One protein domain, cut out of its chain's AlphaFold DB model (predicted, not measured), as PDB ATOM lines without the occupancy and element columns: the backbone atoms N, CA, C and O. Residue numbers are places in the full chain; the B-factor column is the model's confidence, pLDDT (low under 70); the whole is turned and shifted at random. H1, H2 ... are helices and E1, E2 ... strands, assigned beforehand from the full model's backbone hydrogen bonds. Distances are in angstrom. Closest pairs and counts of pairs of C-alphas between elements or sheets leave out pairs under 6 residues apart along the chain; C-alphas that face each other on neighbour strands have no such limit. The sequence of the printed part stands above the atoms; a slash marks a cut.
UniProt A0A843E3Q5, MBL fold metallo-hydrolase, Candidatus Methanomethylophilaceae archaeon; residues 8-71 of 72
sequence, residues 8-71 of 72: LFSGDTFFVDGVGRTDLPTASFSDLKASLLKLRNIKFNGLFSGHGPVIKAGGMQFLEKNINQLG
ATOM      1  N   LEU A   8      28.702  40.227 -24.922       97.75
ATOM      2  CA  LEU A   8      28.562  39.017 -24.123       97.75
ATOM      3  C   LEU A   8      28.381  37.802 -25.034       97.75
ATOM      4  O   LEU A   8      27.375  37.691 -25.726       97.75
ATOM      5  N   PHE A   9      29.318  36.861 -24.956       97.19
ATOM      6  CA  PHE A   9      29.173  35.514 -25.500       97.19
ATOM      7  C   PHE A   9      28.639  34.606 -24.391       97.19
ATOM      8  O   PHE A   9      29.385  34.251 -23.481       97.19
ATOM      9  N   SER A  10      27.339  34.312 -24.411       96.31
ATOM     10  CA  SER A  10      26.658  33.579 -23.330       96.31
ATOM     11  C   SER A  10      26.590  32.068 -23.557       96.31
ATOM     12  O   SER A  10      26.248  31.331 -22.627       96.31
ATOM     13  N   GLY A  11      26.895  31.606 -24.776       95.81
ATOM     14  CA  GLY A  11      26.701  30.212 -25.172       95.81
ATOM     15  C   GLY A  11      25.266  29.776 -24.891       95.81
ATOM     16  O   GLY A  11      24.332  30.527 -25.185       95.81
ATOM     17  N   ASP A  12      25.113  28.619 -24.251       95.44
ATOM     18  CA  ASP A  12      23.797  28.065 -23.932       95.44
ATOM     19  C   ASP A  12      23.259  28.440 -22.545       95.44
ATOM     20  O   ASP A  12      22.310  27.839 -22.058       95.44
ATOM     21  N   THR A  13      23.852  29.434 -21.875       96.06
ATOM     22  CA  THR A  13      23.393  29.858 -20.538       96.06
ATOM     23  C   THR A  13      22.192  30.802 -20.615       96.06
ATOM     24  O   THR A  13      21.255  30.697 -19.824       96.06
ATOM     25  N   PHE A  14      22.225  31.749 -21.554       96.06
ATOM     26  CA  PHE A  14      21.271  32.853 -21.667       96.06
ATOM     27  C   PHE A  14      21.088  33.240 -23.137       96.06
ATOM     28  O   PHE A  14      22.072  33.397 -23.864       96.06
ATOM     29  N   PHE A  15      19.838  33.428 -23.550       96.19
ATOM     30  CA  PHE A  15      19.422  33.768 -24.908       96.19
ATOM     31  C   PHE A  15      18.371  34.885 -24.872       96.19
ATOM     32  O   PHE A  15      17.814  35.210 -23.828       96.19
ATOM     33  N   VAL A  16      18.048  35.448 -26.036       95.75
ATOM     34  CA  VAL A  16      17.037  36.513 -26.180       95.75
ATOM     35  C   VAL A  16      15.689  36.134 -25.556       95.75
ATOM     36  O   VAL A  16      15.114  36.920 -24.802       95.75
ATOM     37  N   ASP A  17      15.228  34.911 -25.814       90.94
ATOM     38  CA  ASP A  17      13.915  34.413 -25.385       90.94
ATOM     39  C   ASP A  17      14.016  33.140 -24.536       90.94
ATOM     40  O   ASP A  17      13.127  32.291 -24.560       90.94
ATOM     41  N   GLY A  18      15.114  32.978 -23.794       94.44
ATOM     42  CA  GLY A  18      15.216  31.868 -22.861       94.44
ATOM     43  C   GLY A  18      16.544  31.767 -22.132       94.44
ATOM     44  O   GLY A  18      17.429  32.620 -22.216       94.44
ATOM     45  N   VAL A  19      16.690  30.648 -21.437       96.50
ATOM     46  CA  VAL A  19      17.875  30.279 -20.664       96.50
ATOM     47  C   VAL A  19      18.255  28.835 -20.959       96.50
ATOM     48  O   VAL A  19      17.501  28.106 -21.609       96.50
ATOM     49  N   GLY A  20      19.435  28.430 -20.501       95.56
ATOM     50  CA  GLY A  20      19.913  27.063 -20.661       95.56
ATOM     51  C   GLY A  20      18.940  26.019 -20.130       95.56
ATOM     52  O   GLY A  20      18.243  26.223 -19.138       95.56
ATOM     53  N   ARG A  21      18.906  24.873 -20.803       95.31
ATOM     54  CA  ARG A  21      18.110  23.721 -20.387       95.31
ATOM     55  C   ARG A  21      18.656  23.097 -19.107       95.31
ATOM     56  O   ARG A  21      19.868  23.014 -18.917       95.31
ATOM     57  N   THR A  22      17.755  22.601 -18.263       96.00
ATOM     58  CA  THR A  22      18.101  21.967 -16.978       96.00
ATOM     59  C   THR A  22      17.526  20.565 -16.810       96.00
ATOM     60  O   THR A  22      17.554  20.019 -15.716       96.00
ATOM     61  N   ASP A  23      16.989  19.981 -17.880       95.56
ATOM     62  CA  ASP A  23      16.367  18.654 -17.897       95.56
ATOM     63  C   ASP A  23      17.353  17.506 -18.199       95.56
ATOM     64  O   ASP A  23      16.970  16.339 -18.191       95.56
ATOM     65  N   LEU A  24      18.629  17.818 -18.460       95.06
ATOM     66  CA  LEU A  24      19.679  16.824 -18.703       95.06
ATOM     67  C   LEU A  24      20.347  16.365 -17.392       95.06
ATOM     68  O   LEU A  24      20.420  17.154 -16.451       95.06
ATOM     69  N   PRO A  25      20.913  15.138 -17.325       94.94
ATOM     70  CA  PRO A  25      21.421  14.546 -16.077       94.94
ATOM     71  C   PRO A  25      22.485  15.359 -15.330       94.94
ATOM     72  O   PRO A  25      22.638  15.211 -14.122       94.94
ATOM     73  N   THR A  26      23.247  16.188 -16.043       94.38
ATOM     74  CA  THR A  26      24.332  17.007 -15.482       94.38
ATOM     75  C   THR A  26      23.941  18.467 -15.272       94.38
ATOM     76  O   THR A  26      24.775  19.270 -14.858       94.38
ATOM     77  N   ALA A  27      22.700  18.838 -15.586       94.88
ATOM     78  CA  ALA A  27      22.247  20.214 -15.515       94.88
ATOM     79  C   ALA A  27      21.605  20.530 -14.154       94.88
ATOM     80  O   ALA A  27      21.069  19.661 -13.471       94.88
ATOM     81  N   SER A  28      21.667  21.800 -13.756       96.94
ATOM     82  CA  SER A  28      21.250  22.261 -12.431       96.94
ATOM     83  C   SER A  28      20.564  23.617 -12.539       96.94
ATOM     84  O   SER A  28      21.166  24.614 -12.945       96.94
ATOM     85  N   PHE A  29      19.282  23.667 -12.170       96.19
ATOM     86  CA  PHE A  29      18.511  24.912 -12.200       96.19
ATOM     87  C   PHE A  29      19.009  25.934 -11.174       96.19
ATOM     88  O   PHE A  29      19.021  27.133 -11.451       96.19
ATOM     89  N   SER A  30      19.491  25.477 -10.016       96.94
ATOM     90  CA  SER A  30      20.112  26.355  -9.021       96.94
ATOM     91  C   SER A  30      21.385  27.014  -9.552       96.94
ATOM     92  O   SER A  30      21.575  28.214  -9.348       96.94
ATOM     93  N   ASP A  31      22.219  26.272 -10.286       97.44
ATOM     94  CA  ASP A  31      23.456  26.818 -10.856       97.44
ATOM     95  C   ASP A  31      23.177  27.754 -12.032       97.44
ATOM     96  O   ASP A  31      23.836  28.791 -12.170       97.44
ATOM     97  N   LEU A  32      22.152  27.453 -12.837       97.31
ATOM     98  CA  LEU A  32      21.661  28.356 -13.874       97.31
ATOM     99  C   LEU A  32      21.179  29.679 -13.265       97.31
ATOM    100  O   LEU A  32      21.643  30.744 -13.674       97.31
ATOM    101  N   LYS A  33      20.327  29.626 -12.231       97.25
ATOM    102  CA  LYS A  33      19.870  30.812 -11.488       97.25
ATOM    103  C   LYS A  33      21.051  31.630 -10.964       97.25
ATOM    104  O   LYS A  33      21.107  32.840 -11.180       97.25
ATOM    105  N   ALA A  34      22.009  30.983 -10.302       97.56
ATOM    106  CA  ALA A  34      23.191  31.660  -9.776       97.56
ATOM    107  C   ALA A  34      24.019  32.322 -10.891       97.56
ATOM    108  O   ALA A  34      24.529  33.428 -10.712       97.56
ATOM    109  N   SER A  35      24.127  31.679 -12.053       97.38
ATOM    110  CA  SER A  35      24.834  32.215 -13.217       97.38
ATOM    111  C   SER A  35      24.130  33.437 -13.811       97.38
ATOM    112  O   SER A  35      24.790  34.436 -14.088       97.38
ATOM    113  N   LEU A  36      22.797  33.419 -13.926       97.50
ATOM    114  CA  LEU A  36      22.008  34.567 -14.395       97.50
ATOM    115  C   LEU A  36      22.134  35.772 -13.453       97.50
ATOM    116  O   LEU A  36      22.354  36.893 -13.909       97.50
ATOM    117  N   LEU A  37      22.084  35.547 -12.137       96.31
ATOM    118  CA  LEU A  37      22.279  36.612 -11.147       96.31
ATOM    119  C   LEU A  37      23.709  37.176 -11.173       96.31
ATOM    120  O   LEU A  37      23.900  38.377 -10.995       96.31
ATOM    121  N   LYS A  38      24.721  36.343 -11.448       96.62
ATOM    122  CA  LYS A  38      26.093  36.819 -11.695       96.62
ATOM    123  C   LYS A  38      26.168  37.667 -12.966       96.62
ATOM    124  O   LYS A  38      26.772  38.737 -12.930       96.62
ATOM    125  N   LEU A  39      25.528  37.232 -14.057       96.19
ATOM    126  CA  LEU A  39      25.459  37.992 -15.312       96.19
ATOM    127  C   LEU A  39      24.780  39.352 -15.130       96.19
ATOM    128  O   LEU A  39      25.220  40.320 -15.741       96.19
ATOM    129  N   ARG A  40      23.783  39.453 -14.242       95.25
ATOM    130  CA  ARG A  40      23.097  40.716 -13.918       95.25
ATOM    131  C   ARG A  40      24.048  41.803 -13.405       95.25
ATOM    132  O   ARG A  40      23.813  42.987 -13.621       95.25
ATOM    133  N   ASN A  41      25.147  41.403 -12.764       95.38
ATOM    134  CA  ASN A  41      26.163  42.317 -12.237       95.38
ATOM    135  C   ASN A  41      27.239  42.699 -13.269       95.38
ATOM    136  O   ASN A  41      28.127  43.496 -12.968       95.38
ATOM    137  N   ILE A  42      27.181  42.147 -14.483       94.62
ATOM    138  CA  ILE A  42      28.125  42.435 -15.562       94.62
ATOM    139  C   ILE A  42      27.453  43.400 -16.540       94.62
ATOM    140  O   ILE A  42      26.439  43.075 -17.147       94.62
ATOM    141  N   LYS A  43      28.033  44.586 -16.744       94.25
ATOM    142  CA  LYS A  43      27.534  45.529 -17.754       94.25
ATOM    143  C   LYS A  43      27.970  45.077 -19.148       94.25
ATOM    144  O   LYS A  43      29.143  45.197 -19.493       94.25
ATOM    145  N   PHE A  44      27.028  44.589 -19.948       96.81
ATOM    146  CA  PHE A  44      27.231  44.274 -21.364       96.81
ATOM    147  C   PHE A  44      26.194  44.985 -22.238       96.81
ATOM    148  O   PHE A  44      25.152  45.426 -21.759       96.81
ATOM    149  N   ASN A  45      26.486  45.120 -23.530       96.81
ATOM    150  CA  ASN A  45      25.591  45.763 -24.491       96.81
ATOM    151  C   ASN A  45      25.159  44.792 -25.594       96.81
ATOM    152  O   ASN A  45      23.975  44.708 -25.904       96.81
ATOM    153  N   GLY A  46      26.103  44.038 -26.160       97.94
ATOM    154  CA  GLY A  46      25.801  43.006 -27.150       97.94
ATOM    155  C   GLY A  46      25.545  41.644 -26.501       97.94
ATOM    156  O   GLY A  46      26.178  41.321 -25.499       97.94
ATOM    157  N   LEU A  47      24.661  40.837 -27.086       97.88
ATOM    158  CA  LEU A  47      24.406  39.442 -26.732       97.88
ATOM    159  C   LEU A  47      24.604  38.547 -27.962       97.88
ATOM    160  O   LEU A  47      23.951  38.714 -28.993       97.88
ATOM    161  N   PHE A  48      25.510  37.587 -27.811       97.56
ATOM    162  CA  PHE A  48      25.926  36.603 -28.803       97.56
ATOM    163  C   PHE A  48      25.761  35.213 -28.178       97.56
ATOM    164  O   PHE A  48      26.699  34.635 -27.623       97.56
ATOM    165  N   SER A  49      24.526  34.726 -28.182       97.19
ATOM    166  CA  SER A  49      24.154  33.440 -27.597       97.19
ATOM    167  C   SER A  49      24.410  32.269 -28.551       97.19
ATOM    168  O   SER A  49      24.615  32.469 -29.747       97.19
ATOM    169  N   GLY A  50      24.406  31.037 -28.026       95.44
ATOM    170  CA  GLY A  50      24.589  29.816 -28.828       95.44
ATOM    171  C   GLY A  50      23.453  29.576 -29.829       95.44
ATOM    172  O   GLY A  50      23.657  29.001 -30.898       95.44
ATOM    173  N   HIS A  51      22.267  30.097 -29.512       92.44
ATOM    174  CA  HIS A  51      21.062  30.003 -30.327       92.44
ATOM    175  C   HIS A  51      20.308  31.333 -30.382       92.44
ATOM    176  O   HIS A  51      20.446  32.179 -29.495       92.44
ATOM    177  N   GLY A  52      19.462  31.488 -31.400       90.94
ATOM    178  CA  GLY A  52      18.639  32.681 -31.587       90.94
ATOM    179  C   GLY A  52      19.383  33.848 -32.248       90.94
ATOM    180  O   GLY A  52      20.474  33.671 -32.794       90.94
ATOM    181  N   PRO A  53      18.768  35.043 -32.270       95.81
ATOM    182  CA  PRO A  53      19.311  36.187 -32.987       95.81
ATOM    183  C   PRO A  53      20.457  36.864 -32.227       95.81
ATOM    184  O   PRO A  53      20.458  36.954 -31.001       95.81
ATOM    185  N   VAL A  54      21.407  37.418 -32.985       96.50
ATOM    186  CA  VAL A  54      22.456  38.288 -32.440       96.50
ATOM    187  C   VAL A  54      21.864  39.648 -32.096       96.50
ATOM    188  O   VAL A  54      21.292  40.324 -32.954       96.50
ATOM    189  N   ILE A  55      22.086  40.094 -30.864       97.69
ATOM    190  CA  ILE A  55      21.701  41.424 -30.402       97.69
ATOM    191  C   ILE A  55      22.962  42.267 -30.281       97.69
ATOM    192  O   ILE A  55      23.819  42.010 -29.444       97.69
ATOM    193  N   LYS A  56      23.095  43.301 -31.111       96.81
ATOM    194  CA  LYS A  56      24.290  44.162 -31.091       96.81
ATOM    195  C   LYS A  56      24.256  45.228 -29.992       96.81
ATOM    196  O   LYS A  56      25.310  45.736 -29.621       96.81
ATOM    197  N   ALA A  57      23.072  45.566 -29.481       96.69
ATOM    198  CA  ALA A  57      22.889  46.560 -28.428       96.69
ATOM    199  C   ALA A  57      21.637  46.267 -27.587       96.69
ATOM    200  O   ALA A  57      20.663  45.718 -28.098       96.69
ATOM    201  N   GLY A  58      21.647  46.670 -26.314       95.94
ATOM    202  CA  GLY A  58      20.517  46.497 -25.397       95.94
ATOM    203  C   GLY A  58      20.386  45.100 -24.780       95.94
ATOM    204  O   GLY A  58      19.343  44.786 -24.214       95.94
ATOM    205  N   GLY A  59      21.429  44.265 -24.833       96.81
ATOM    206  CA  GLY A  59      21.429  42.884 -24.334       96.81
ATOM    207  C   GLY A  59      20.941  42.726 -22.886       96.81
ATOM    208  O   GLY A  59      20.242  41.763 -22.580       96.81
ATOM    209  N   MET A  60      21.234  43.696 -22.012       97.19
ATOM    210  CA  MET A  60      20.771  43.696 -20.614       97.19
ATOM    211  C   MET A  60      19.244  43.642 -20.485       97.19
ATOM    212  O   MET A  60      18.738  43.026 -19.553       97.19
ATOM    213  N   GLN A  61      18.495  44.240 -21.419       97.19
ATOM    214  CA  GLN A  61      17.027  44.253 -21.369       97.19
ATOM    215  C   GLN A  61      16.455  42.836 -21.484       97.19
ATOM    216  O   GLN A  61      15.495  42.487 -20.799       97.19
ATOM    217  N   PHE A  62      17.085  41.999 -22.310       97.25
ATOM    218  CA  PHE A  62      16.703  40.600 -22.464       97.25
ATOM    219  C   PHE A  62      17.055  39.781 -21.222       97.25
ATOM    220  O   PHE A  62      16.289  38.897 -20.845       97.25
ATOM    221  N   LEU A  63      18.164  40.092 -20.544       97.12
ATOM    222  CA  LEU A  63      18.529  39.409 -19.303       97.12
ATOM    223  C   LEU A  63      17.503  39.698 -18.204       97.12
ATOM    224  O   LEU A  63      16.990  38.767 -17.591       97.12
ATOM    225  N   GLU A  64      17.150  40.969 -18.013       96.69
ATOM    226  CA  GLU A  64      16.132  41.376 -17.039       96.69
ATOM    227  C   GLU A  64      14.762  40.764 -17.362       96.69
ATOM    228  O   GLU A  64      14.088  40.252 -16.470       96.69
ATOM    229  N   LYS A  65      14.364  40.735 -18.644       96.12
ATOM    230  CA  LYS A  65      13.133  40.059 -19.090       96.12
ATOM    231  C   LYS A  65      13.115  38.586 -18.660       96.12
ATOM    232  O   LYS A  65      12.127  38.150 -18.076       96.12
ATOM    233  N   ASN A  66      14.191  37.840 -18.917       95.12
ATOM    234  CA  ASN A  66      14.272  36.413 -18.581       95.12
ATOM    235  C   ASN A  66      14.307  36.171 -17.063       95.12
ATOM    236  O   ASN A  66      13.614  35.284 -16.573       95.12
ATOM    237  N   ILE A  67      15.058  36.979 -16.308       95.62
ATOM    238  CA  ILE A  67      15.090  36.929 -14.834       95.62
ATOM    239  C   ILE A  67      13.679  37.123 -14.261       95.62
ATOM    240  O   ILE A  67      13.220  36.298 -13.472       95.62
ATOM    241  N   ASN A  68      12.955  38.139 -14.734       95.56
ATOM    242  CA  ASN A  68      11.587  38.410 -14.293       95.56
ATOM    243  C   ASN A  68      10.620  37.272 -14.660       95.56
ATOM    244  O   ASN A  68       9.790  36.887 -13.839       95.56
ATOM    245  N   GLN A  69      10.733  36.703 -15.865       93.38
ATOM    246  CA  GLN A  69       9.909  35.564 -16.301       93.38
ATOM    247  C   GLN A  69      10.145  34.297 -15.467       93.38
ATOM    248  O   GLN A  69       9.229  33.497 -15.298       93.38
ATOM    249  N   LEU A  70      11.353  34.128 -14.925       93.06
ATOM    250  CA  LEU A  70      11.720  33.020 -14.043       93.06
ATOM    251  C   LEU A  70      11.414  33.296 -12.558       93.06
ATOM    252  O   LEU A  70      11.635  32.416 -11.726       93.06
ATOM    253  N   GLY A  71      10.924  34.494 -12.213       93.50
ATOM    254  CA  GLY A  71      10.648  34.897 -10.829       93.50
ATOM    255  C   GLY A  71      11.908  35.019  -9.964       93.50
ATOM    256  O   GLY A  71      11.895  34.612  -8.799       93.50
TER     257      GLY A  71
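What this domain is: This is residues 8 to 71 of the 72 residues of the protein "MBL fold metallo-hydrolase" of Candidatus Methanomethylophilaceae archaeon (UniProt A0A843E3Q5). What shape do the atoms make? A small ribbon of two short parallel strands, E1 and E2, lies to one side of two helices, H1 and H2, which meet at the last residues of H1. A long unnamed stretch, residues 12 to 28, passes through the middle and reaches out to one end of the domain. What is it built of? The printed part has 64 residues, ordered E1, H1, E2, H2, of mixed class, with under half of the residues in named elements. It is compact, with a radius of gyration of the C-alphas of 11.1 A, yet elongated, spanning 34 by 21 by 18 A.

How they stand to each other: How do the strands pair? E1, residues 8 to 11, and E2, residues 46 to 49, are parallel neighbours at 9 degrees; N 8 and O 46 are 2.8 A apart, within hydrogen-bond range. With H1, residues 29 to 40, they form a strand-helix-strand unit, two parallel strands with a helix between them in the chain, and its crossover is right-handed. Where is H2, residues 59 to 69? It touches residues 36 to 40 of H1 alone, opposite ways at a steep tilt of 39 degrees; their closest C-alphas, of Arg 40 and Leu 63, are 7.2 A apart. H2 and E1 are only just apart, at 8.1 A. Are the helix backbones complete? In H1 and H2 every O i to N i+4 pair is within hydrogen-bond range.

Where its parts are: Where does E1 begin? C-alpha 8 is at (28.562, 39.017, -24.123). How long are the helices? H1 measures 16.5 A and H2 15.8 A, ending at C-alpha 69, (9.909, 35.564, -16.301); E1 measures 9.1 A and E2 9.7 A.

The domain as a whole: How far does it reach? The two C-alphas farthest apart, of Pro 25 and Ala 57, are 34.3 A apart. Is it continuous and confident? The printed part has no cut, the E1 to H1 link is long, and no printed residue is under 70 in pLDDT.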